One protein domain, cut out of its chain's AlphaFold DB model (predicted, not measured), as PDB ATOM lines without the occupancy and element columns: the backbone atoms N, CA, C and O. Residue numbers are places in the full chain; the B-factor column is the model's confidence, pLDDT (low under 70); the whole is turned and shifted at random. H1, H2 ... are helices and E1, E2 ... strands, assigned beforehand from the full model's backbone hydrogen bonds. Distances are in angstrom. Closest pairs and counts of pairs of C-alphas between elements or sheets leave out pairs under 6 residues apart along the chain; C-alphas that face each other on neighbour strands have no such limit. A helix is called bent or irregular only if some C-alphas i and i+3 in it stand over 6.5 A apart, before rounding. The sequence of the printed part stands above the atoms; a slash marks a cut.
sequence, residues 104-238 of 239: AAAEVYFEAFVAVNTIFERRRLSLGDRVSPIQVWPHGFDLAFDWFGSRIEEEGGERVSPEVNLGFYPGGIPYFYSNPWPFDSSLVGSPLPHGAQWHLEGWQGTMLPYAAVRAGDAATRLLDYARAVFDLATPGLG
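What this domain is: This is residues 104 to 238 of the 239 residues of an uncharacterized protein of Actinobacteria bacterium RBG_16_68_21 (UniProt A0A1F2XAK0). A strongly twisted sheet of six strands has two long helices, H1 and H3, over one face, H1 mainly over E2 and H3 over E5 and E6. A small hairpin, E3 and E4, lies far out at one end of the long axis, and the short helix H2 only grazes the sheet just before H3. The printed part has 135 residues with three named helices and eight named strands, in the order H1 E1 E2 E3 E4 E5 E6 E7 E8 H2 H3. The large sheet runs E1 E2 E5 E6 E8 E7, antiparallel throughout, and the class is mixed, helices and strands. The whole is compact, with a radius of gyration of the C-alphas of 14.7 A, yet elongated, spanning 48 by 30 by 29 A.

Where its parts are: In the large sheet, E1 is residues 135 to 137, E2 142 to 148 with a length of 19.2 A, E5 163 to 169 with 18.6 A, E6 175 to 181 with 19.4 A, E8 205 to 209 with 13.5 A and E7 197 to 199. E3 is residues 153 to 155 and E4 158 to 160. H1, residues 104 to 125, is 31.8 A long and begins at C-alpha 104 (145.371, 139.770, 40.707). H2 is residues 210 to 214. H3, residues 218 to 237, is 27.1 A long and ends at C-alpha 237 (122.778, 157.300, 70.346).

How they stand to each other: E5 and E6 form a hairpin, with N 167 and O 177 2.9 A apart, within hydrogen-bond range. E2 is the antiparallel neighbour of E5, with N 145 and O 166 at 3.0 A, and E8 that of E6, with N 178 and O 206 at 3.0 A. The edge strands form hairpins too: E1 with E2, N 137 and O 142 at 2.9 A, and E7 with E8, N 199 and O 205 at 2.8 A. H1 and H3 lie on the same face in two layers, helices on one face of a sheet, each at a height over the sheet of 8.7 A. H3 runs along the strands, at 11 degrees to E6 on the local plane; its closest C-alpha pair with E6 is Pro 180 and Ala 233, 6.4 A. H1 runs along the strands at 2 degrees to E2 on the local plane, and only just lies over E5, with 3 of its C-alphas there; its closest C-alpha pair with E2 is Phe 113 and Leu 143, 7.3 A. H1 with residues 119 to 123 alone touches residues 219 to 226 of H3, the same way at a steep tilt of 48 degrees; the closest C-alphas, of Ile 119 and Ala 219, are 6.0 A apart. H3 is irregular, with C-alphas 232 and 235 7.2 A apart, and has a kink of 33 degrees near residue 231. Every O i to N i+4 pair is within hydrogen-bond range in H1 and H2, and 14 of 16 in H3. The hairpin E3 and E4, with N 153 and O 160 at 2.8 A, is apart from H1 and H3, and E4 runs on into E5 at 72 degrees across a break of 2 residues.

The domain as a whole: The two C-alphas farthest apart, of Ala 104 and Gly 157, are 48.4 A apart. The printed part has no cut. The link from E6 to E7, residues 182 to 196, is long. The mean pLDDT of the printed part is 93.3, and residues 155 to 158 are under 70.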
ATOM      1  N   ALA A 104     145.613 140.774  39.675       96.50
ATOM      2  CA  ALA A 104     145.371 139.770  40.707       96.50
ATOM      3  C   ALA A 104     145.157 140.428  42.078       96.50
ATOM      4  O   ALA A 104     144.271 140.032  42.838       96.50
ATOM      5  N   ALA A 105     145.925 141.477  42.389       94.00
ATOM      6  CA  ALA A 105     145.701 142.261  43.600       94.00
ATOM      7  C   ALA A 105     144.333 142.967  43.576       94.00
ATOM      8  O   ALA A 105     143.640 142.999  44.596       94.00
ATOM      9  N   ALA A 106     143.923 143.493  42.416       95.25
ATOM     10  CA  ALA A 106     142.619 144.127  42.236       95.25
ATOM     11  C   ALA A 106     141.450 143.142  42.418       95.25
ATOM     12  O   ALA A 106     140.450 143.495  43.046       95.25
ATOM     13  N   GLU A 107     141.585 141.902  41.939       95.88
ATOM     14  CA  GLU A 107     140.599 140.837  42.159       95.88
ATOM     15  C   GLU A 107     140.465 140.489  43.645       95.88
ATOM     16  O   GLU A 107     139.356 140.512  44.179       95.88
ATOM     17  N   VAL A 108     141.583 140.246  44.341       94.62
ATOM     18  CA  VAL A 108     141.582 139.939  45.785       94.62
ATOM     19  C   VAL A 108     140.955 141.079  46.591       94.62
ATOM     20  O   VAL A 108     140.156 140.846  47.502       94.62
ATOM     21  N   TYR A 109     141.289 142.322  46.240       94.56
ATOM     22  CA  TYR A 109     140.678 143.514  46.820       94.56
ATOM     23  C   TYR A 109     139.157 143.527  46.612       94.56
ATOM     24  O   TYR A 109     138.394 143.714  47.564       94.56
ATOM     25  N   PHE A 110     138.699 143.291  45.381       96.56
ATOM     26  CA  PHE A 110     137.279 143.345  45.058       96.56
ATOM     27  C   PHE A 110     136.487 142.223  45.735       96.56
ATOM     28  O   PHE A 110     135.401 142.466  46.264       96.56
ATOM     29  N   GLU A 111     137.038 141.012  45.794       95.81
ATOM     30  CA  GLU A 111     136.434 139.889  46.513       95.81
ATOM     31  C   GLU A 111     136.256 140.192  48.002       95.81
ATOM     32  O   GLU A 111     135.189 139.920  48.565       95.81
ATOM     33  N   ALA A 112     137.253 140.822  48.632       95.88
ATOM     34  CA  ALA A 112     137.133 141.280  50.011       95.88
ATOM     35  C   ALA A 112     135.997 142.309  50.161       95.88
ATOM     36  O   ALA A 112     135.178 142.176  51.071       95.88
ATOM     37  N   PHE A 113     135.886 143.281  49.252       97.31
ATOM     38  CA  PHE A 113     134.816 144.286  49.279       97.31
ATOM     39  C   PHE A 113     133.427 143.670  49.123       97.31
ATOM     40  O   PHE A 113     132.522 144.016  49.878       97.31
ATOM     41  N   VAL A 114     133.248 142.722  48.201       97.44
ATOM     42  CA  VAL A 114     131.972 142.014  48.010       97.44
ATOM     43  C   VAL A 114     131.588 141.223  49.266       97.44
ATOM     44  O   VAL A 114     130.437 141.287  49.719       97.44
ATOM     45  N   ALA A 115     132.545 140.505  49.861       96.94
ATOM     46  CA  ALA A 115     132.316 139.731  51.077       96.94
ATOM     47  C   ALA A 115     131.952 140.634  52.268       96.94
ATOM     48  O   ALA A 115     130.950 140.391  52.947       96.94
ATOM     49  N   VAL A 116     132.717 141.707  52.489       98.06
ATOM     50  CA  VAL A 116     132.470 142.660  53.579       98.06
ATOM     51  C   VAL A 116     131.152 143.396  53.371       98.06
ATOM     52  O   VAL A 116     130.363 143.458  54.309       98.06
ATOM     53  N   ASN A 117     130.852 143.868  52.157       98.19
ATOM     54  CA  ASN A 117     129.584 144.525  51.839       98.19
ATOM     55  C   ASN A 117     128.385 143.628  52.177       98.19
ATOM     56  O   ASN A 117     127.419 144.077  52.788       98.19
ATOM     57  N   THR A 118     128.472 142.335  51.856       97.56
ATOM     58  CA  THR A 118     127.424 141.359  52.191       97.56
ATOM     59  C   THR A 118     127.222 141.227  53.704       97.56
ATOM     60  O   THR A 118     126.089 141.138  54.177       97.56
ATOM     61  N   ILE A 119     128.307 141.209  54.483       98.12
ATOM     62  CA  ILE A 119     128.236 141.113  55.947       98.12
ATOM     63  C   ILE A 119     127.718 142.423  56.556       98.12
ATOM     64  O   ILE A 119     126.872 142.398  57.452       98.12
ATOM     65  N   PHE A 120     128.182 143.563  56.045       98.25
ATOM     66  CA  PHE A 120     127.730 144.885  56.461       98.25
ATOM     67  C   PHE A 120     126.242 145.077  56.182       98.25
ATOM     68  O   PHE A 120     125.548 145.537  57.080       98.25
ATOM     69  N   GLU A 121     125.710 144.640  55.033       97.75
ATOM     70  CA  GLU A 121     124.265 144.724  54.767       97.75
ATOM     71  C   GLU A 121     123.454 143.918  55.786       97.75
ATOM     72  O   GLU A 121     122.441 144.401  56.290       97.75
ATOM     73  N   ARG A 122     123.918 142.721  56.179       97.12
ATOM     74  CA  ARG A 122     123.247 141.938  57.235       97.12
ATOM     75  C   ARG A 122     123.175 142.713  58.545       97.12
ATOM     76  O   ARG A 122     122.135 142.698  59.203       97.12
ATOM     77  N   ARG A 123     124.263 143.388  58.934       96.69
ATOM     78  CA  ARG A 123     124.259 144.213  60.145       96.69
ATOM     79  C   ARG A 123     123.375 145.439  59.968       96.69
ATOM     80  O   ARG A 123     122.529 145.685  60.820       96.69
ATOM     81  N   ARG A 124     123.534 146.171  58.873       96.75
ATOM     82  CA  ARG A 124     122.793 147.390  58.549       96.75
ATOM     83  C   ARG A 124     121.281 147.168  58.595       96.75
ATOM     84  O   ARG A 124     120.582 147.919  59.265       96.75
ATOM     85  N   LEU A 125     120.785 146.092  57.981       95.19
ATOM     86  CA  LEU A 125     119.359 145.739  57.983       95.19
ATOM     87  C   LEU A 125     118.801 145.429  59.383       95.19
ATOM     88  O   LEU A 125     117.593 145.515  59.589       95.19
ATOM     89  N   SER A 126     119.654 145.088  60.356       93.81
ATOM     90  CA  SER A 126     119.235 144.825  61.742       93.81
ATOM     91  C   SER A 126     119.057 146.083  62.605       93.81
ATOM     92  O   SER A 126     118.599 145.964  63.738       93.81
ATOM     93  N   LEU A 127     119.423 147.272  62.106       92.25
ATOM     94  CA  LEU A 127     119.516 148.518  62.889       92.25
ATOM     95  C   LEU A 127     118.353 149.495  62.679       92.25
ATOM     96  O   LEU A 127     118.350 150.587  63.252       92.25
ATOM     97  N   GLY A 128     117.369 149.115  61.864       88.62
ATOM     98  CA  GLY A 128     116.229 149.962  61.523       88.62
ATOM     99  C   GLY A 128     116.513 150.917  60.361       88.62
ATOM    100  O   GLY A 128     117.256 150.594  59.438       88.62
ATOM    101  N   ASP A 129     115.863 152.078  60.381       86.94
ATOM    102  CA  ASP A 129     115.791 153.036  59.271       86.94
ATOM    103  C   ASP A 129     116.841 154.159  59.332       86.94
ATOM    104  O   ASP A 129     117.176 154.749  58.306       86.94
ATOM    105  N   ARG A 130     117.411 154.432  60.510       92.25
ATOM    106  CA  ARG A 130     118.438 155.465  60.724       92.25
ATOM    107  C   ARG A 130     119.845 154.998  60.350       92.25
ATOM    108  O   ARG A 130     120.777 155.134  61.134       92.25
ATOM    109  N   VAL A 131     120.018 154.444  59.158       94.88
ATOM    110  CA  VAL A 131     121.317 153.959  58.664       94.88
ATOM    111  C   VAL A 131     121.680 154.583  57.325       94.88
ATOM    112  O   VAL A 131     120.829 154.713  56.440       94.88
ATOM    113  N   SER A 132     122.953 154.932  57.134       94.88
ATOM    114  CA  SER A 132     123.446 155.353  55.820       94.88
ATOM    115  C   SER A 132     123.538 154.141  54.881       94.88
ATOM    116  O   SER A 132     123.584 152.995  55.345       94.88
ATOM    117  N   PRO A 133     123.483 154.322  53.549       94.81
ATOM    118  CA  PRO A 133     123.854 153.245  52.636       94.81
ATOM    119  C   PRO A 133     125.333 152.897  52.833       94.81
ATOM    120  O   PRO A 133     126.123 153.766  53.193       94.81
ATOM    121  N   ILE A 134     125.718 151.657  52.532       97.06
ATOM    122  CA  ILE A 134     127.131 151.270  52.507       97.06
ATOM    123  C   ILE A 134     127.789 151.894  51.277       97.06
ATOM    124  O   ILE A 134     127.247 151.824  50.168       97.06
ATOM    125  N   GLN A 135     128.940 152.536  51.468       95.75
ATOM    126  CA  GLN A 135     129.648 153.248  50.404       95.75
ATOM    127  C   GLN A 135     131.147 153.044  50.517       95.75
ATOM    128  O   GLN A 135     131.667 152.847  51.611       95.75
ATOM    129  N   VAL A 136     131.828 153.143  49.380       96.88
ATOM    130  CA  VAL A 136     133.275 153.305  49.324       96.88
ATOM    131  C   VAL A 136     133.592 154.789  49.282       96.88
ATOM    132  O   VAL A 136     133.180 155.488  48.349       96.88
ATOM    133  N   TRP A 137     134.307 155.281  50.287       93.19
ATOM    134  CA  TRP A 137     134.657 156.690  50.378       93.19
ATOM    135  C   TRP A 137     135.948 156.984  49.606       93.19
ATOM    136  O   TRP A 137     136.969 156.351  49.848       93.19
ATOM    137  N   PRO A 138     135.969 157.976  48.698       84.00
ATOM    138  CA  PRO A 138     137.101 158.179  47.790       84.00
ATOM    139  C   PRO A 138     138.385 158.690  48.463       84.00
ATOM    140  O   PRO A 138     139.438 158.666  47.837       84.00
ATOM    141  N   HIS A 139     138.319 159.175  49.707       82.25
ATOM    142  CA  HIS A 139     139.483 159.725  50.410       82.25
ATOM    143  C   HIS A 139     140.339 158.636  51.077       82.25
ATOM    144  O   HIS A 139     141.562 158.706  51.000       82.25
ATOM    145  N   GLY A 140     139.709 157.646  51.718       84.00
ATOM    146  CA  GLY A 140     140.379 156.491  52.322       84.00
ATOM    147  C   GLY A 140     140.314 155.228  51.462       84.00
ATOM    148  O   GLY A 140     141.025 154.266  51.742       84.00
ATOM    149  N   PHE A 141     139.486 155.243  50.412       92.12
ATOM    150  CA  PHE A 141     139.112 154.079  49.603       92.12
ATOM    151  C   PHE A 141     138.624 152.905  50.467       92.12
ATOM    152  O   PHE A 141     138.874 151.736  50.186       92.12
ATOM    153  N   ASP A 142     137.934 153.249  51.553       96.25
ATOM    154  CA  ASP A 142     137.386 152.375  52.579       96.25
ATOM    155  C   ASP A 142     135.886 152.165  52.374       96.25
ATOM    156  O   ASP A 142     135.186 153.043  51.874       96.25
ATOM    157  N   LEU A 143     135.391 150.988  52.755       98.12
ATOM    158  CA  LEU A 143     133.969 150.652  52.711       98.12
ATOM    159  C   LEU A 143     133.353 150.915  54.083       98.12
ATOM    160  O   LEU A 143     133.790 150.293  55.047       98.12
ATOM    161  N   ALA A 144     132.321 151.750  54.191       97.62
ATOM    162  CA  ALA A 144     131.708 152.056  55.483       97.62
ATOM    163  C   ALA A 144     130.213 152.386  55.400       97.62
ATOM    164  O   ALA A 144     129.682 152.718  54.337       97.62
ATOM    165  N   PHE A 145     129.544 152.306  56.550       97.56
ATOM    166  CA  PHE A 145     128.222 152.885  56.783       97.56
ATOM    167  C   PHE A 145     128.108 153.404  58.220       97.56
ATOM    168  O   PHE A 145     128.909 153.066  59.090       97.56
ATOM    169  N   ASP A 146     127.063 154.182  58.461       96.31
ATOM    170  CA  ASP A 146     126.792 154.865  59.717       96.31
ATOM    171  C   ASP A 146     125.431 154.443  60.250       96.31
ATOM    172  O   ASP A 146     124.471 154.273  59.490       96.31
ATOM    173  N   TRP A 147     125.339 154.318  61.568       96.12
ATOM    174  CA  TRP A 147     124.077 154.226  62.287       96.12
ATOM    175  C   TRP A 147     123.859 155.506  63.088       96.12
ATOM    176  O   TRP A 147     124.688 155.862  63.923       96.12
ATOM    177  N   PHE A 148     122.757 156.203  62.818       93.69
ATOM    178  CA  PHE A 148     122.444 157.496  63.412       93.69
ATOM    179  C   PHE A 148     121.515 157.341  64.619       93.69
ATOM    180  O   PHE A 148     120.496 156.638  64.597       93.69
ATOM    181  N   GLY A 149     121.856 158.072  65.670       90.44
ATOM    182  CA  GLY A 149     121.044 158.240  66.854       90.44
ATOM    183  C   GLY A 149     119.802 159.087  66.604       90.44
ATOM    184  O   GLY A 149     119.630 159.715  65.559       90.44
ATOM    185  N   SER A 150     118.903 159.086  67.585       84.81
ATOM    186  CA  SER A 150     117.652 159.852  67.513       84.81
ATOM    187  C   SER A 150     117.774 161.253  68.118       84.81
ATOM    188  O   SER A 150     116.981 162.143  67.802       84.81
ATOM    189  N   ARG A 151     118.769 161.454  68.992       76.00
ATOM    190  CA  ARG A 151     119.039 162.742  69.625       76.00
ATOM    191  C   ARG A 151     119.578 163.715  68.583       76.00
ATOM    192  O   ARG A 151     120.377 163.343  67.736       76.00
ATOM    193  N   ILE A 152     119.142 164.965  68.655       76.19
ATOM    194  CA  ILE A 152     119.694 166.035  67.831       76.19
ATOM    195  C   ILE A 152     120.420 166.992  68.762       76.19
ATOM    196  O   ILE A 152     119.822 167.509  69.707       76.19
ATOM    197  N   GLU A 153     121.701 167.188  68.498       70.50
ATOM    198  CA  GLU A 153     122.573 168.121  69.195       70.50
ATOM    199  C   GLU A 153     122.799 169.353  68.315       70.50
ATOM    200  O   GLU A 153     122.711 169.275  67.089       70.50
ATOM    201  N   GLU A 154     123.028 170.507  68.941       72.25
ATOM    202  CA  GLU A 154     123.402 171.730  68.231       72.25
ATOM    203  C   GLU A 154     124.898 171.970  68.415       72.25
ATOM    204  O   GLU A 154     125.356 172.244  69.524       72.25
ATOM    205  N   GLU A 155     125.656 171.889  67.323       64.25
ATOM    206  CA  GLU A 155     127.087 172.178  67.304       64.25
ATOM    207  C   GLU A 155     127.367 173.243  66.244       64.25
ATOM    208  O   GLU A 155     127.020 173.088  65.076       64.25
ATOM    209  N   GLY A 156     127.925 174.387  66.651       66.44
ATOM    210  CA  GLY A 156     128.241 175.477  65.718       66.44
ATOM    211  C   GLY A 156     127.037 176.058  64.954       66.44
ATOM    212  O   GLY A 156     127.235 176.729  63.946       66.44
ATOM    213  N   GLY A 157     125.805 175.820  65.421       65.31
ATOM    214  CA  GLY A 157     124.565 176.207  64.733       65.31
ATOM    215  C   GLY A 157     124.016 175.154  63.762       65.31
ATOM    216  O   GLY A 157     122.987 175.395  63.130       65.31
ATOM    217  N   GLU A 158     124.655 173.987  63.656       69.50
ATOM    218  CA  GLU A 158     124.178 172.848  62.872       69.50
ATOM    219  C   GLU A 158     123.545 171.783  63.776       69.50
ATOM    220  O   GLU A 158     124.011 171.503  64.879       69.50
ATOM    221  N   ARG A 159     122.448 171.186  63.297       71.38
ATOM    222  CA  ARG A 159     121.748 170.089  63.971       71.38
ATOM    223  C   ARG A 159     122.398 168.769  63.574       71.38
ATOM    224  O   ARG A 159     122.182 168.305  62.453       71.38
ATOM    225  N   VAL A 160     123.152 168.159  64.482       79.56
ATOM    226  CA  VAL A 160     123.881 166.910  64.232       79.56
ATOM    227  C   VAL A 160     123.312 165.799  65.113       79.56
ATOM    228  O   VAL A 160     122.988 166.010  66.278       79.56
ATOM    229  N   SER A 161     123.120 164.614  64.542       86.31
ATOM    230  CA  SER A 161     122.767 163.411  65.301       86.31
ATOM    231  C   SER A 161     124.045 162.680  65.703       86.31
ATOM    232  O   SER A 161     124.918 162.556  64.840       86.31
ATOM    233  N   PRO A 162     124.144 162.130  66.927       91.00
ATOM    234  CA  PRO A 162     125.228 161.221  67.259       91.00
ATOM    235  C   PRO A 162     125.171 160.024  66.308       91.00
ATOM    236  O   PRO A 162     124.098 159.648  65.826       91.00
ATOM    237  N   GLU A 163     126.313 159.444  65.992       94.06
ATOM    238  CA  GLU A 163     126.416 158.391  64.992       94.06
ATOM    239  C   GLU A 163     127.543 157.427  65.330       94.06
ATOM    240  O   GLU A 163     128.485 157.762  66.041       94.06
ATOM    241  N   VAL A 164     127.433 156.199  64.841       96.06
ATOM    242  CA  VAL A 164     128.523 155.232  64.919       96.06
ATOM    243  C   VAL A 164     128.822 154.759  63.520       96.06
ATOM    244  O   VAL A 164     127.979 154.135  62.873       96.06
ATOM    245  N   ASN A 165     130.039 155.039  63.078       96.19
ATOM    246  CA  ASN A 165     130.550 154.493  61.839       96.19
ATOM    247  C   ASN A 165     131.036 153.052  62.060       96.19
ATOM    248  O   ASN A 165     131.605 152.728  63.110       96.19
ATOM    249  N   LEU A 166     130.822 152.188  61.070       98.50
ATOM    250  CA  LEU A 166     131.484 150.894  60.934       98.50
ATOM    251  C   LEU A 166     132.073 150.800  59.528       98.50
ATOM    252  O   LEU A 166     131.341 150.910  58.540       98.50
ATOM    253  N   GLY A 167     133.375 150.545  59.444       98.31
ATOM    254  CA  GLY A 167     134.082 150.529  58.173       98.31
ATOM    255  C   GLY A 167     135.155 149.459  58.048       98.31
ATOM    256  O   GLY A 167     135.514 148.768  59.005       98.31
ATOM    257  N   PHE A 168     135.644 149.306  56.824       98.62
ATOM    258  CA  PHE A 168     136.728 148.427  56.421       98.62
ATOM    259  C   PHE A 168     137.756 149.237  55.637       98.62
ATOM    260  O   PHE A 168     137.475 149.701  54.532       98.62
ATOM    261  N   TYR A 169     138.945 149.374  56.218       97.38
ATOM    262  CA  TYR A 169     140.086 150.026  55.598       97.38
ATOM    263  C   TYR A 169     141.005 148.966  54.965       97.38
ATOM    264  O   TYR A 169     141.556 148.125  55.687       97.38
ATOM    265  N   PRO A 170     141.179 148.969  53.633       95.00
ATOM    266  CA  PRO A 170     141.941 147.940  52.924       95.00
ATOM    267  C   PRO A 170     143.427 148.270  52.749       95.00
ATOM    268  O   PRO A 170     144.193 147.408  52.322       95.00
ATOM    269  N   GLY A 171     143.837 149.512  53.019       90.44
ATOM    270  CA  GLY A 171     145.204 149.968  52.792       90.44
ATOM    271  C   GLY A 171     146.201 149.407  53.808       90.44
ATOM    272  O   GLY A 171     145.874 149.193  54.975       90.44
ATOM    273  N   GLY A 172     147.451 149.210  53.375       91.75
ATOM    274  CA  GLY A 172     148.543 148.768  54.245       91.75
ATOM    275  C   GLY A 172     148.248 147.426  54.920       91.75
ATOM    276  O   GLY A 172     148.141 146.406  54.246       91.75
ATOM    277  N   ILE A 173     148.145 147.429  56.253       94.25
ATOM    278  CA  ILE A 173     147.656 146.284  57.032       94.25
ATOM    279  C   ILE A 173     146.141 146.465  57.201       94.25
ATOM    280  O   ILE A 173     145.745 147.329  57.981       94.25
ATOM    281  N   PRO A 174     145.291 145.667  56.529       96.81
ATOM    282  CA  PRO A 174     143.856 145.919  56.519       96.81
ATOM    283  C   PRO A 174     143.205 145.709  57.890       96.81
ATOM    284  O   PRO A 174     143.571 144.798  58.646       96.81
ATOM    285  N   TYR A 175     142.182 146.504  58.191       98.12
ATOM    286  CA  TYR A 175     141.423 146.414  59.438       98.12
ATOM    287  C   TYR A 175     139.974 146.864  59.260       98.12
ATOM    288  O   TYR A 175     139.636 147.651  58.380       98.12
ATOM    289  N   PHE A 176     139.107 146.361  60.130       98.69
ATOM    290  CA  PHE A 176     137.780 146.921  60.346       98.69
ATOM    291  C   PHE A 176     137.853 147.933  61.471       98.69
ATOM    292  O   PHE A 176     138.650 147.766  62.392       98.69
ATOM    293  N   TYR A 177     137.015 148.955  61.433       98.50
ATOM    294  CA  TYR A 177     136.983 149.963  62.475       98.50
ATOM    295  C   TYR A 177     135.566 150.367  62.833       98.50
ATOM    296  O   TYR A 177     134.641 150.197  62.043       98.50
ATOM    297  N   SER A 178     135.404 150.880  64.049       98.38
ATOM    298  CA  SER A 178     134.195 151.583  64.448       98.38
ATOM    299  C   SER A 178     134.543 152.828  65.245       98.38
ATOM    300  O   SER A 178     135.379 152.772  66.149       98.38
ATOM    301  N   ASN A 179     133.911 153.945  64.896       96.00
ATOM    302  CA  ASN A 179     134.127 155.247  65.512       96.00
ATOM    303  C   ASN A 179     132.765 155.824  65.939       96.00
ATOM    304  O   ASN A 179     131.996 156.249  65.075       96.00
ATOM    305  N   PRO A 180     132.435 155.787  67.242       95.19
ATOM    306  CA  PRO A 180     131.274 156.487  67.768       95.19
ATOM    307  C   PRO A 180     131.570 157.985  67.881       95.19
ATOM    308  O   PRO A 180     132.647 158.387  68.330       95.19
ATOM    309  N   TRP A 181     130.592 158.799  67.508       91.94
ATOM    310  CA  TRP A 181     130.612 160.243  67.640       91.94
ATOM    311  C   TRP A 181     129.315 160.743  68.309       91.94
ATOM    312  O   TRP A 181     128.227 160.331  67.898       91.94
ATOM    313  N   PRO A 182     129.398 161.631  69.315       91.50
ATOM    314  CA  PRO A 182     130.622 162.048  69.996       91.50
ATOM    315  C   PRO A 182     131.274 160.867  70.734       91.50
ATOM    316  O   PRO A 182     130.599 159.950  71.203       91.50
ATOM    317  N   PHE A 183     132.606 160.869  70.809       92.88
ATOM    318  CA  PHE A 183     133.341 159.787  71.457       92.88
ATOM    319  C   PHE A 183     133.257 159.909  72.984       92.88
ATOM    320  O   PHE A 183     133.654 160.928  73.552       92.88
ATOM    321  N   ASP A 184     132.800 158.852  73.657       93.56
ATOM    322  CA  ASP A 184     132.827 158.757  75.116       93.56
ATOM    323  C   ASP A 184     134.036 157.935  75.585       93.56
ATOM    324  O   ASP A 184     134.119 156.720  75.394       93.56
ATOM    325  N   SER A 185     134.971 158.608  76.260       94.25
ATOM    326  CA  SER A 185     136.157 157.974  76.844       94.25
ATOM    327  C   SER A 185     135.844 156.892  77.884       94.25
ATOM    328  O   SER A 185     136.697 156.040  78.126       94.25
ATOM    329  N   SER A 186     134.639 156.882  78.468       95.38
ATOM    330  CA  SER A 186     134.210 155.850  79.417       95.38
ATOM    331  C   SER A 186     134.088 154.460  78.780       95.38
ATOM    332  O   SER A 186     134.186 153.452  79.479       95.38
ATOM    333  N   LEU A 187     133.940 154.392  77.450       94.75
ATOM    334  CA  LEU A 187     133.862 153.133  76.712       94.75
ATOM    335  C   LEU A 187     135.210 152.395  76.686       94.75
ATOM    336  O   LEU A 187     135.240 151.164  76.576       94.75
ATOM    337  N   VAL A 188     136.323 153.128  76.800       96.94
ATOM    338  CA  VAL A 188     137.682 152.584  76.699       96.94
ATOM    339  C   VAL A 188     137.922 151.526  77.773       96.94
ATOM    340  O   VAL A 188     137.692 151.738  78.958       96.94
ATOM    341  N   GLY A 189     138.432 150.370  77.347       94.44
ATOM    342  CA  GLY A 189     138.675 149.222  78.224       94.44
ATOM    343  C   GLY A 189     137.508 148.235  78.296       94.44
ATOM    344  O   GLY A 189     137.695 147.133  78.810       94.44
ATOM    345  N   SER A 190     136.347 148.567  77.716       97.62
ATOM    346  CA  SER A 190     135.283 147.580  77.505       97.62
ATOM    347  C   SER A 190     135.795 146.419  76.642       97.62
ATOM    348  O   SER A 190     136.575 146.655  75.709       97.62
ATOM    349  N   PRO A 191     135.390 145.168  76.936       97.38
ATOM    350  CA  PRO A 191     135.870 143.998  76.213       97.38
ATOM    351  C   PRO A 191     135.388 144.016  74.761       97.38
ATOM    352  O   PRO A 191     134.214 144.254  74.486       97.38
ATOM    353  N   LEU A 192     136.297 143.707  73.837       98.25
ATOM    354  CA  LEU A 192     136.019 143.623  72.407       98.25
ATOM    355  C   LEU A 192     136.351 142.213  71.890       98.25
ATOM    356  O   LEU A 192     137.339 141.612  72.327       98.25
ATOM    357  N   PRO A 193     135.540 141.647  70.982       97.62
ATOM    358  CA  PRO A 193     135.714 140.272  70.539       97.62
ATOM    359  C   PRO A 193     136.837 140.133  69.505       97.62
ATOM    360  O   PRO A 193     137.272 141.098  68.878       97.62
ATOM    361  N   HIS A 194     137.273 138.889  69.292       97.44
ATOM    362  CA  HIS A 194     138.121 138.479  68.162       97.44
ATOM    363  C   HIS A 194     139.439 139.256  68.009       97.44
ATOM    364  O   HIS A 194     139.989 139.321  66.915       97.44
ATOM    365  N   GLY A 195     139.974 139.808  69.101       96.25
ATOM    366  CA  GLY A 195     141.233 140.558  69.088       96.25
ATOM    367  C   GLY A 195     141.099 142.009  68.622       96.25
ATOM    368  O   GLY A 195     142.110 142.624  68.290       96.25
ATOM    369  N   ALA A 196     139.881 142.554  68.595       98.38
ATOM    370  CA  ALA A 196     139.667 143.984  68.431       98.38
ATOM    371  C   ALA A 196     140.245 144.782  69.612       98.38
ATOM    372  O   ALA A 196     140.303 144.304  70.747       98.38
ATOM    373  N   GLN A 197     140.683 146.005  69.332       98.19
ATOM    374  CA  GLN A 197     141.384 146.873  70.273       98.19
ATOM    375  C   GLN A 197     140.874 148.307  70.170       98.19
ATOM    376  O   GLN A 197     140.424 148.743  69.112       98.19
ATOM    377  N   TRP A 198     140.977 149.051  71.269       98.12
ATOM    378  CA  TRP A 198     140.734 150.490  71.281       98.12
ATOM    379  C   TRP A 198     141.866 151.233  70.567       98.12
ATOM    380  O   TRP A 198     143.039 150.899  70.735       98.12
ATOM    381  N   HIS A 199     141.510 152.251  69.792       97.31
ATOM    382  CA  HIS A 199     142.433 153.125  69.079       97.31
ATOM    383  C   HIS A 199     142.143 154.575  69.465       97.31
ATOM    384  O   HIS A 199     140.989 154.991  69.413       97.31
ATOM    385  N   LEU A 200     143.168 155.309  69.906       97.00
ATOM    386  CA  LEU A 200     143.029 156.662  70.467       97.00
ATOM    387  C   LEU A 200     144.038 157.666  69.882       97.00
ATOM    388  O   LEU A 200     144.061 158.821  70.302       97.00
ATOM    389  N   GLU A 201     144.897 157.234  68.958       94.62
ATOM    390  CA  GLU A 201     145.960 158.058  68.381       94.62
ATOM    391  C   GLU A 201     145.572 158.499  66.966       94.62
ATOM    392  O   GLU A 201     145.514 157.697  66.047       94.62
ATOM    393  N   GLY A 202     145.298 159.789  66.772       92.38
ATOM    394  CA  GLY A 202     144.858 160.339  65.483       92.38
ATOM    395  C   GLY A 202     143.342 160.283  65.275       92.38
ATOM    396  O   GLY A 202     142.765 161.271  64.829       92.38
ATOM    397  N   TRP A 203     142.680 159.193  65.672       94.31
ATOM    398  CA  TRP A 203     141.216 159.107  65.786       94.31
ATOM    399  C   TRP A 203     140.810 158.191  66.951       94.31
ATOM    400  O   TRP A 203     141.643 157.481  67.513       94.31
ATOM    401  N   GLN A 204     139.540 158.248  67.363       96.88
ATOM    402  CA  GLN A 204     139.055 157.578  68.575       96.88
ATOM    403  C   GLN A 204     138.010 156.511  68.256       96.88
ATOM    404  O   GLN A 204     136.960 156.801  67.699       96.88
ATOM    405  N   GLY A 205     138.253 155.266  68.637       97.75
ATOM    406  CA  GLY A 205     137.300 154.190  68.404       97.75
ATOM    407  C   GLY A 205     137.933 152.827  68.586       97.75
ATOM    408  O   GLY A 205     138.699 152.604  69.523       97.75
ATOM    409  N   THR A 206     137.595 151.899  67.701       98.62
ATOM    410  CA  THR A 206     138.027 150.504  67.789       98.62
ATOM    411  C   THR A 206     138.515 149.997  66.445       98.62
ATOM    412  O   THR A 206     137.986 150.386  65.408       98.62
ATOM    413  N   MET A 207     139.525 149.131  66.466       98.50
ATOM    414  CA  MET A 207     140.070 148.455  65.293       98.50
ATOM    415  C   MET A 207     140.043 146.945  65.502       98.50
ATOM    416  O   MET A 207     140.484 146.448  66.536       98.50
ATOM    417  N   LEU A 208     139.597 146.208  64.493       98.62
ATOM    418  CA  LEU A 208     139.683 144.757  64.409       98.62
ATOM    419  C   LEU A 208     140.583 144.381  63.224       98.62
ATOM    420  O   LEU A 208     140.199 144.626  62.077       98.62
ATOM    421  N   PRO A 209     141.755 143.763  63.453       98.25
ATOM    422  CA  PRO A 209     142.637 143.364  62.363       98.25
ATOM    423  C   PRO A 209     141.939 142.422  61.376       98.25
ATOM    424  O   PRO A 209     141.338 141.422  61.778       98.25
ATOM    425  N   TYR A 210     142.080 142.673  60.072       97.69
ATOM    426  CA  TYR A 210     141.486 141.817  59.037       97.69
ATOM    427  C   TYR A 210     141.949 140.358  59.158       97.69
ATOM    428  O   TYR A 210     141.162 139.424  59.000       97.69
ATOM    429  N   ALA A 211     143.216 140.149  59.530       96.81
ATOM    430  CA  ALA A 211     143.774 138.821  59.774       96.81
ATOM    431  C   ALA A 211     143.020 138.044  60.869       96.81
ATOM    432  O   ALA A 211     142.876 136.825  60.757       96.81
ATOM    433  N   ALA A 212     142.500 138.731  61.891       96.81
ATOM    434  CA  ALA A 212     141.735 138.103  62.960       96.81
ATOM    435  C   ALA A 212     140.343 137.652  62.490       96.81
ATOM    436  O   ALA A 212     139.832 136.639  62.963       96.81
ATOM    437  N   VAL A 213     139.750 138.344  61.515       95.88
ATOM    438  CA  VAL A 213     138.496 137.926  60.871       95.88
ATOM    439  C   VAL A 213     138.743 136.762  59.910       95.88
ATOM    440  O   VAL A 213     138.038 135.756  59.973       95.88
ATOM    441  N   ARG A 214     139.795 136.847  59.085       92.12
ATOM    442  CA  ARG A 214     140.164 135.818  58.094       92.12
ATOM    443  C   ARG A 214     140.528 134.463  58.716       92.12
ATOM    444  O   ARG A 214     140.384 133.436  58.065       92.12
ATOM    445  N   ALA A 215     141.004 134.439  59.961       85.19
ATOM    446  CA  ALA A 215     141.426 133.219  60.655       85.19
ATOM    447  C   ALA A 215     140.272 132.307  61.137       85.19
ATOM    448  O   ALA A 215     140.528 131.316  61.821       85.19
ATOM    449  N   GLY A 216     139.009 132.626  60.838       88.19
ATOM    450  CA  GLY A 216     137.857 131.809  61.223       88.19
ATOM    451  C   GLY A 216     136.644 132.053  60.330       88.19
ATOM    452  O   GLY A 216     136.786 132.381  59.155       88.19
ATOM    453  N   ASP A 217     135.441 131.905  60.889       95.50
ATOM    454  CA  ASP A 217     134.209 132.305  60.205       95.50
ATOM    455  C   ASP A 217     134.134 133.836  60.138       95.50
ATOM    456  O   ASP A 217     133.742 134.503  61.100       95.50
ATOM    457  N   ALA A 218     134.545 134.385  58.994       95.81
ATOM    458  CA  ALA A 218     134.632 135.819  58.772       95.81
ATOM    459  C   ALA A 218     133.296 136.541  59.012       95.81
ATOM    460  O   ALA A 218     133.281 137.625  59.598       95.81
ATOM    461  N   ALA A 219     132.175 135.934  58.607       97.19
ATOM    462  CA  ALA A 219     130.858 136.536  58.768       97.19
ATOM    463  C   ALA A 219     130.469 136.609  60.242       97.19
ATOM    464  O   ALA A 219     130.099 137.679  60.723       97.19
ATOM    465  N   THR A 220     130.608 135.500  60.971       98.06
ATOM    466  CA  THR A 220     130.322 135.465  62.410       98.06
ATOM    467  C   THR A 220     131.212 136.442  63.176       98.06
ATOM    468  O   THR A 220     130.709 137.269  63.933       98.06
ATOM    469  N   ARG A 221     132.528 136.425  62.929       98.38
ATOM    470  CA  ARG A 221     133.482 137.277  63.656       98.38
ATOM    471  C   ARG A 221     133.228 138.766  63.445       98.38
ATOM    472  O   ARG A 221     133.249 139.534  64.406       98.38
ATOM    473  N   LEU A 222     132.975 139.172  62.203       98.38
ATOM    474  CA  LEU A 222     132.709 140.571  61.886       98.38
ATOM    475  C   LEU A 222     131.345 141.028  62.425       98.38
ATOM    476  O   LEU A 222     131.238 142.146  62.920       98.38
ATOM    477  N   LEU A 223     130.321 140.166  62.397       98.44
ATOM    478  CA  LEU A 223     129.016 140.470  62.994       98.44
ATOM    479  C   LEU A 223     129.074 140.561  64.521       98.44
ATOM    480  O   LEU A 223     128.421 141.435  65.086       98.44
ATOM    481  N   ASP A 224     129.851 139.708  65.190       98.38
ATOM    482  CA  ASP A 224     130.050 139.783  66.641       98.38
ATOM    483  C   ASP A 224     130.754 141.079  67.042       98.38
ATOM    484  O   ASP A 224     130.329 141.746  67.985       98.38
ATOM    485  N   TYR A 225     131.795 141.468  66.300       98.62
ATOM    486  CA  TYR A 225     132.459 142.756  66.485       98.62
ATOM    487  C   TYR A 225     131.497 143.926  66.273       98.62
ATOM    488  O   TYR A 225     131.371 144.775  67.152       98.62
ATOM    489  N   ALA A 226     130.759 143.929  65.162       98.38
ATOM    490  CA  ALA A 226     129.787 144.970  64.851       98.38
ATOM    491  C   ALA A 226     128.630 145.038  65.864       98.38
ATOM    492  O   ALA A 226     128.070 146.108  66.102       98.38
ATOM    493  N   ARG A 227     128.242 143.905  66.463       97.81
ATOM    494  CA  ARG A 227     127.281 143.874  67.569       97.81
ATOM    495  C   ARG A 227     127.884 144.528  68.808       97.81
ATOM    496  O   ARG A 227     127.305 145.482  69.303       97.81
ATOM    497  N   ALA A 228     129.069 144.088  69.229       98.25
ATOM    498  CA  ALA A 228     129.729 144.597  70.427       98.25
ATOM    499  C   ALA A 228     129.937 146.120  70.392       98.25
ATOM    500  O   ALA A 228     129.581 146.804  71.345       98.25
ATOM    501  N   VAL A 229     130.465 146.671  69.293       97.75
ATOM    502  CA  VAL A 229     130.743 148.120  69.199       97.75
ATOM    503  C   VAL A 229     129.473 148.967  69.137       97.75
ATOM    504  O   VAL A 229     129.439 150.058  69.699       97.75
ATOM    505  N   PHE A 230     128.407 148.470  68.506       96.31
ATOM    506  CA  PHE A 230     127.132 149.188  68.463       96.31
ATOM    507  C   PHE A 230     126.379 149.099  69.787       96.31
ATOM    508  O   PHE A 230     125.852 150.118  70.213       96.31
ATOM    509  N   ASP A 231     126.384 147.946  70.462       95.88
ATOM    510  CA  ASP A 231     125.769 147.789  71.786       95.88
ATOM    511  C   ASP A 231     126.452 148.706  72.819       95.88
ATOM    512  O   ASP A 231     125.778 149.342  73.628       95.88
ATOM    513  N   LEU A 232     127.786 148.836  72.754       96.19
ATOM    514  CA  LEU A 232     128.543 149.778  73.587       96.19
ATOM    515  C   LEU A 232     128.173 151.240  73.309       96.19
ATOM    516  O   LEU A 232     128.154 152.052  74.228       96.19
ATOM    517  N   ALA A 233     127.881 151.581  72.055       92.94
ATOM    518  CA  ALA A 233     127.581 152.948  71.649       92.94
ATOM    519  C   ALA A 233     126.090 153.323  71.750       92.94
ATOM    520  O   ALA A 233     125.768 154.510  71.804       92.94
ATOM    521  N   THR A 234     125.175 152.347  71.822       93.06
ATOM    522  CA  THR A 234     123.718 152.562  71.922       93.06
ATOM    523  C   THR A 234     123.317 153.606  72.976       93.06
ATOM    524  O   THR A 234     122.527 154.490  72.630       93.06
ATOM    525  N   PRO A 235     123.867 153.608  74.213       91.06
ATOM    526  CA  PRO A 235     123.516 154.621  75.211       91.06
ATOM    527  C   PRO A 235     123.772 156.064  74.747       91.06
ATOM    528  O   PRO A 235     123.001 156.959  75.089       91.06
ATOM    529  N   GLY A 236     124.814 156.289  73.937       85.44
ATOM    530  CA  GLY A 236     125.151 157.600  73.372       85.44
ATOM    531  C   GLY A 236     124.274 158.011  72.184       85.44
ATOM    532  O   GLY A 236     124.139 159.198  71.900       85.44
ATOM    533  N   LEU A 237     123.629 157.052  71.514       85.88
ATOM    534  CA  LEU A 237     122.778 157.300  70.346       85.88
ATOM    535  C   LEU A 237     121.337 157.697  70.705       85.88
ATOM    536  O   LEU A 237     120.629 158.290  69.883       85.88
ATOM    537  N   GLY A 238     120.882 157.374  71.919       80.56
ATOM    538  CA  GLY A 238     119.500 157.608  72.347       80.56
ATOM    539  C   GLY A 238     118.490 156.784  71.541       80.56
ATOM    540  O   GLY A 238     117.466 157.318  71.112       80.56
TER     541      GLY A 238